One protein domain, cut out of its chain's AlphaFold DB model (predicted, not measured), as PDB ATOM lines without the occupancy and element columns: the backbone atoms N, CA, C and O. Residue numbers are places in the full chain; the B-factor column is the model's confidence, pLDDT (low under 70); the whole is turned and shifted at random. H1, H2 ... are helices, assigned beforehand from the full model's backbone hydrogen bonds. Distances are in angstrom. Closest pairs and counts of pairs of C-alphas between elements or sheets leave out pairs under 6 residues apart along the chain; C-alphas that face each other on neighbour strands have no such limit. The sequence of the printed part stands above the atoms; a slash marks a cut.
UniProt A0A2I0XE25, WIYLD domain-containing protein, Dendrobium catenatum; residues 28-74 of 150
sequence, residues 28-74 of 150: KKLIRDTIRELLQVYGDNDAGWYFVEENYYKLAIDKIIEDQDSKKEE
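This is residues 28 to 74 of the 150 residues of the protein "WIYLD domain-containing protein" of Dendrobium catenatum (UniProt A0A2I0XE25). Three helices run in three different directions: short H2 packs on the last part of H1, and the first part of long H3 packs on H1, while residues 68 to 74 of H3 stick out. The printed part has 47 residues, of which 41 are in the three named helices, H1, H2 and H3 in that order along the chain, with no named strand, and the class of the domain is all helix. The whole is elongated, 35 by 18 by 18 A, yet only just compact, close to loose, with a radius of gyration of the C-alphas of 11.1 A.

H1, residues 28 to 42, touches H2, residues 46 to 54, with residues 38 to 42 alone; their closest C-alphas, of Tyr 42 and Gly 48, are 4.9 A apart, at a steep tilt of 61 degrees, opposite ways. H3, residues 58 to 74, touches H1 with residues 60 to 64 alone, closest at the C-alphas of Thr 34 and Ala 60, 6.2 A; the tilt of 69 degrees is only just steep. H2 and H3 only just touch, only at the corner, with 3 pairs of C-alphas within 8 A, the closest Val 52 and Leu 59 at 6.8 A. Every O i to N i+4 pair is within hydrogen-bond range in H1 and H2, and 12 of 13 in H3.

H1 begins at C-alpha 28 (-19.872, -22.719, -46.488) and is 21.1 A long, H2 12.0 A. H3, 24.7 A, ends at C-alpha 74 (-30.261, -28.080, -27.988).

The farthest C-alphas, of Asp 46 and Glu 73, are 34.9 A apart. The printed part has no cut, and both links are tight. Residue 44 and residues 70 to 74 have pLDDT under 70.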
ATOM      1  N   LYS A  28     -19.132 -23.092 -45.264       93.62
ATOM      2  CA  LYS A  28     -19.872 -22.719 -46.488       93.62
ATOM      3  C   LYS A  28     -21.348 -23.124 -46.467       93.62
ATOM      4  O   LYS A  28     -22.150 -22.489 -47.139       93.62
ATOM      5  N   LYS A  29     -21.693 -24.209 -45.765       92.81
ATOM      6  CA  LYS A  29     -23.083 -24.673 -45.628       92.81
ATOM      7  C   LYS A  29     -23.875 -23.692 -44.773       92.81
ATOM      8  O   LYS A  29     -24.845 -23.126 -45.248       92.81
ATOM      9  N   LEU A  30     -23.339 -23.406 -43.591       93.00
ATOM     10  CA  LEU A  30     -23.908 -22.471 -42.634       93.00
ATOM     11  C   LEU A  30     -24.096 -21.079 -43.254       93.00
ATOM     12  O   LEU A  30     -25.182 -20.526 -43.168       93.00
ATOM     13  N   ILE A  31     -23.100 -20.573 -43.991       92.94
ATOM     14  CA  ILE A  31     -23.211 -19.307 -44.739       92.94
ATOM     15  C   ILE A  31     -24.395 -19.322 -45.722       92.94
ATOM     16  O   ILE A  31     -25.127 -18.345 -45.843       92.94
ATOM     17  N   ARG A  32     -24.585 -20.419 -46.463       92.81
ATOM     18  CA  ARG A  32     -25.669 -20.513 -47.449       92.81
ATOM     19  C   ARG A  32     -27.040 -20.549 -46.788       92.81
ATOM     20  O   ARG A  32     -27.976 -19.984 -47.345       92.81
ATOM     21  N   ASP A  33     -27.153 -21.232 -45.659       93.38
ATOM     22  CA  ASP A  33     -28.423 -21.395 -44.958       93.38
ATOM     23  C   ASP A  33     -28.855 -20.077 -44.307       93.38
ATOM     24  O   ASP A  33     -29.977 -19.630 -44.546       93.38
ATOM     25  N   THR A  34     -27.941 -19.368 -43.635       93.00
ATOM     26  CA  THR A  34     -28.260 -18.064 -43.032       93.00
ATOM     27  C   THR A  34     -28.618 -17.012 -44.072       93.00
ATOM     28  O   THR A  34     -29.567 -16.253 -43.886       93.00
ATOM     29  N   ILE A  35     -27.931 -16.986 -45.217       91.94
ATOM     30  CA  ILE A  35     -28.276 -16.068 -46.310       91.94
ATOM     31  C   ILE A  35     -29.650 -16.391 -46.895       91.94
ATOM     32  O   ILE A  35     -30.404 -15.471 -47.193       91.94
ATOM     33  N   ARG A  36     -30.009 -17.671 -47.055       91.56
ATOM     34  CA  ARG A  36     -31.345 -18.050 -47.546       91.56
ATOM     35  C   ARG A  36     -32.444 -17.587 -46.602       91.56
ATOM     36  O   ARG A  36     -33.431 -17.044 -47.078       91.56
ATOM     37  N   GLU A  37     -32.261 -17.747 -45.295       91.44
ATOM     38  CA  GLU A  37     -33.224 -17.217 -44.329       91.44
ATOM     39  C   GLU A  37     -33.308 -15.691 -44.368       91.44
ATOM     40  O   GLU A  37     -34.402 -15.139 -44.325       91.44
ATOM     41  N   LEU A  38     -32.174 -14.992 -44.470       90.88
ATOM     42  CA  LEU A  38     -32.188 -13.532 -44.575       90.88
ATOM     43  C   LEU A  38     -32.927 -13.078 -45.839       90.88
ATOM     44  O   LEU A  38     -33.743 -12.162 -45.779       90.88
ATOM     45  N   LEU A  39     -32.707 -13.745 -46.972       90.69
ATOM     46  CA  LEU A  39     -33.445 -13.459 -48.203       90.69
ATOM     47  C   LEU A  39     -34.938 -13.763 -48.061       90.69
ATOM     48  O   LEU A  39     -35.752 -13.011 -48.584       90.69
ATOM     49  N   GLN A  40     -35.312 -14.788 -47.297       90.06
ATOM     50  CA  GLN A  40     -36.716 -15.084 -47.019       90.06
ATOM     51  C   GLN A  40     -37.388 -13.984 -46.176       90.06
ATOM     52  O   GLN A  40     -38.559 -13.676 -46.392       90.06
ATOM     53  N   VAL A  41     -36.658 -13.363 -45.241       90.25
ATOM     54  CA  VAL A  41     -37.169 -12.284 -44.372       90.25
ATOM     55  C   VAL A  41     -37.250 -10.938 -45.100       90.25
ATOM     56  O   VAL A  41     -38.224 -10.206 -44.933       90.25
ATOM     57  N   TYR A  42     -36.243 -10.603 -45.913       86.00
ATOM     58  CA  TYR A  42     -36.141  -9.302 -46.592       86.00
ATOM     59  C   TYR A  42     -36.669  -9.307 -48.040       86.00
ATOM     60  O   TYR A  42     -36.725  -8.256 -48.683       86.00
ATOM     61  N   GLY A  43     -37.101 -10.467 -48.540       83.00
ATOM     62  CA  GLY A  43     -37.653 -10.676 -49.877       83.00
ATOM     63  C   GLY A  43     -36.656 -11.344 -50.829       83.00
ATOM     64  O   GLY A  43     -35.506 -10.918 -50.948       83.00
ATOM     65  N   ASP A  44     -37.131 -12.354 -51.565       69.25
ATOM     66  CA  ASP A  44     -36.335 -13.318 -52.354       69.25
ATOM     67  C   ASP A  44     -35.561 -12.740 -53.568       69.25
ATOM     68  O   ASP A  44     -35.007 -13.484 -54.379       69.25
ATOM     69  N   ASN A  45     -35.517 -11.414 -53.727       77.12
ATOM     70  CA  ASN A  45     -35.035 -10.719 -54.925       77.12
ATOM     71  C   ASN A  45     -33.782  -9.857 -54.664       77.12
ATOM     72  O   ASN A  45     -33.151  -9.903 -53.609       77.12
ATOM     73  N   ASP A  46     -33.421  -9.026 -55.649       81.69
ATOM     74  CA  ASP A  46     -32.288  -8.091 -55.615       81.69
ATOM     75  C   ASP A  46     -32.257  -7.159 -54.392       81.69
ATOM     76  O   ASP A  46     -31.173  -6.800 -53.935       81.69
ATOM     77  N   ALA A  47     -33.420  -6.800 -53.840       84.62
ATOM     78  CA  ALA A  47     -33.518  -5.930 -52.669       84.62
ATOM     79  C   ALA A  47     -32.980  -6.594 -51.387       84.62
ATOM     80  O   ALA A  47     -32.251  -5.953 -50.632       84.62
ATOM     81  N   GLY A  48     -33.275  -7.884 -51.172       87.88
ATOM     82  CA  GLY A  48     -32.759  -8.632 -50.023       87.88
ATOM     83  C   GLY A  48     -31.238  -8.772 -50.085       87.88
ATOM     84  O   GLY A  48     -30.546  -8.574 -49.090       87.88
ATOM     85  N   TRP A  49     -30.697  -9.011 -51.284       90.31
ATOM     86  CA  TRP A  49     -29.249  -9.040 -51.501       90.31
ATOM     87  C   TRP A  49     -28.584  -7.694 -51.237       90.31
ATOM     88  O   TRP A  49     -27.553  -7.663 -50.571       90.31
ATOM     89  N   TYR A  50     -29.176  -6.596 -51.716       88.88
ATOM     90  CA  TYR A  50     -28.643  -5.254 -51.488       88.88
ATOM     91  C   TYR A  50     -28.510  -4.957 -49.989       88.88
ATOM     92  O   TYR A  50     -27.454  -4.531 -49.539       88.88
ATOM     93  N   PHE A  51     -29.532  -5.292 -49.199       87.62
ATOM     94  CA  PHE A  51     -29.526  -5.074 -47.752       87.62
ATOM     95  C   PHE A  51     -28.473  -5.912 -47.004       87.62
ATOM     96  O   PHE A  51     -27.859  -5.453 -46.036       87.62
ATOM     97  N   VAL A  52     -28.243  -7.148 -47.456       89.94
ATOM     98  CA  VAL A  52     -27.233  -8.043 -46.876       89.94
ATOM     99  C   VAL A  52     -25.811  -7.600 -47.251       89.94
ATOM    100  O   VAL A  52     -24.918  -7.614 -46.399       89.94
ATOM    101  N   GLU A  53     -25.594  -7.181 -48.501       89.31
ATOM    102  CA  GLU A  53     -24.285  -6.743 -49.004       89.31
ATOM    103  C   GLU A  53     -23.886  -5.353 -48.477       89.31
ATOM    104  O   GLU A  53     -22.729  -5.158 -48.101       89.31
ATOM    105  N   GLU A  54     -24.823  -4.403 -48.387       87.62
ATOM    106  CA  GLU A  54     -24.569  -3.023 -47.933       87.62
ATOM    107  C   GLU A  54     -24.099  -2.967 -46.470       87.62
ATOM    108  O   GLU A  54     -23.267  -2.138 -46.102       87.62
ATOM    109  N   ASN A  55     -24.541  -3.925 -45.654       84.44
ATOM    110  CA  ASN A  55     -24.118  -4.081 -44.264       84.44
ATOM    111  C   ASN A  55     -22.894  -4.998 -44.091       84.44
ATOM    112  O   ASN A  55     -22.678  -5.516 -42.996       84.44
ATOM    113  N   TYR A  56     -22.102  -5.247 -45.143       85.00
ATOM    114  CA  TYR A  56     -20.920  -6.123 -45.104       85.00
ATOM    115  C   TYR A  56     -21.192  -7.503 -44.486       85.00
ATOM    116  O   TYR A  56     -20.367  -8.035 -43.745       85.00
ATOM    117  N   TYR A  57     -22.363  -8.088 -44.752       91.75
ATOM    118  CA  TYR A  57     -22.781  -9.363 -44.157       91.75
ATOM    119  C   TYR A  57     -22.841  -9.366 -42.616       91.75
ATOM    120  O   TYR A  57     -22.943 -10.437 -42.022       91.75
ATOM    121  N   LYS A  58     -22.840  -8.202 -41.948       92.44
ATOM    122  CA  LYS A  58     -22.930  -8.097 -40.481       92.44
ATOM    123  C   LYS A  58     -24.165  -8.809 -39.936       92.44
ATOM    124  O   LYS A  58     -24.050  -9.566 -38.987       92.44
ATOM    125  N   LEU A  59     -25.316  -8.646 -40.589       90.88
ATOM    126  CA  LEU A  59     -26.556  -9.334 -40.210       90.88
ATOM    127  C   LEU A  59     -26.444 -10.857 -40.306       90.88
ATOM    128  O   LEU A  59     -27.012 -11.567 -39.487       90.88
ATOM    129  N   ALA A  60     -25.701 -11.361 -41.295       91.38
ATOM    130  CA  ALA A  60     -25.437 -12.789 -41.392       91.38
ATOM    131  C   ALA A  60     -24.552 -13.251 -40.232       91.38
ATOM    132  O   ALA A  60     -24.820 -14.297 -39.664       91.38
ATOM    133  N   ILE A  61     -23.541 -12.472 -39.847       93.75
ATOM    134  CA  ILE A  61     -22.668 -12.791 -38.710       93.75
ATOM    135  C   ILE A  61     -23.447 -12.761 -37.391       93.75
ATOM    136  O   ILE A  61     -23.367 -13.727 -36.638       93.75
ATOM    137  N   ASP A  62     -24.211 -11.695 -37.141       93.00
ATOM    138  CA  ASP A  62     -25.023 -11.524 -35.931       93.00
ATOM    139  C   ASP A  62     -25.969 -12.728 -35.767       93.00
ATOM    140  O   ASP A  62     -25.966 -13.388 -34.729       93.00
ATOM    141  N   LYS A  63     -26.653 -13.118 -36.850       91.56
ATOM    142  CA  LYS A  63     -27.533 -14.289 -36.856       91.56
ATOM    143  C   LYS A  63     -26.800 -15.608 -36.581       91.56
ATOM    144  O   LYS A  63     -27.296 -16.448 -35.843       91.56
ATOM    145  N   ILE A  64     -25.612 -15.804 -37.156       91.31
ATOM    146  CA  ILE A  64     -24.822 -17.027 -36.930       91.31
ATOM    147  C   ILE A  64     -24.442 -17.176 -35.458       91.31
ATOM    148  O   ILE A  64     -24.425 -18.294 -34.947       91.31
ATOM    149  N   ILE A  65     -24.106 -16.070 -34.798       90.75
ATOM    150  CA  ILE A  65     -23.748 -16.076 -33.380       90.75
ATOM    151  C   ILE A  65     -24.985 -16.434 -32.543       90.75
ATOM    152  O   ILE A  65     -24.914 -17.354 -31.732       90.75
ATOM    153  N   GLU A  66     -26.134 -15.811 -32.822       88.12
ATOM    154  CA  GLU A  66     -27.416 -16.115 -32.162       88.12
ATOM    155  C   GLU A  66     -27.837 -17.591 -32.331       88.12
ATOM    156  O   GLU A  66     -28.220 -18.256 -31.362       88.12
ATOM    157  N   ASP A  67     -27.711 -18.142 -33.542       83.56
ATOM    158  CA  ASP A  67     -28.039 -19.541 -33.837       83.56
ATOM    159  C   ASP A  67     -27.083 -20.525 -33.143       83.56
ATOM    160  O   ASP A  67     -27.485 -21.633 -32.780       83.56
ATOM    161  N   GLN A  68     -25.806 -20.163 -32.984       79.50
ATOM    162  CA  GLN A  68     -24.816 -20.990 -32.287       79.50
ATOM    163  C   GLN A  68     -25.071 -21.042 -30.785       79.50
ATOM    164  O   GLN A  68     -24.984 -22.124 -30.200       79.50
ATOM    165  N   ASP A  69     -25.403 -19.904 -30.178       72.75
ATOM    166  CA  ASP A  69     -25.784 -19.849 -28.769       72.75
ATOM    167  C   ASP A  69     -27.055 -20.676 -28.526       72.75
ATOM    168  O   ASP A  69     -27.104 -21.464 -27.584       72.75
ATOM    169  N   SER A  70     -28.016 -20.617 -29.451       66.88
ATOM    170  CA  SER A  70     -29.253 -21.409 -29.391       66.88
ATOM    171  C   SER A  70     -29.010 -22.919 -29.570       66.88
ATOM    172  O   SER A  70     -29.526 -23.734 -28.807       66.88
ATOM    173  N   LYS A  71     -28.170 -23.327 -30.534       61.47
ATOM    174  CA  LYS A  71     -27.836 -24.749 -30.782       61.47
ATOM    175  C   LYS A  71     -27.016 -25.397 -29.675       61.47
ATOM    176  O   LYS A  71     -27.043 -26.617 -29.519       61.47
ATOM    177  N   LYS A  72     -26.252 -24.609 -28.919       57.09
ATOM    178  CA  LYS A  72     -25.477 -25.120 -27.785       57.09
ATOM    179  C   LYS A  72     -26.378 -25.586 -26.637       57.09
ATOM    180  O   LYS A  72     -25.950 -26.445 -25.871       57.09
ATOM    181  N   GLU A  73     -27.602 -25.070 -26.547       54.66
ATOM    182  CA  GLU A  73     -28.598 -25.524 -25.570       54.66
ATOM    183  C   GLU A  73     -29.385 -26.760 -26.051       54.66
ATOM    184  O   GLU A  73     -29.706 -27.624 -25.244       54.66
ATOM    185  N   GLU A  74     -29.592 -26.918 -27.363       53.72
ATOM    186  CA  GLU A  74     -30.261 -28.080 -27.988       53.72
ATOM    187  C   GLU A  74     -29.425 -29.376 -27.935       53.72
ATOM    188  O   GLU A  74     -29.956 -30.473 -27.771       53.72
TER     189      GLU A  74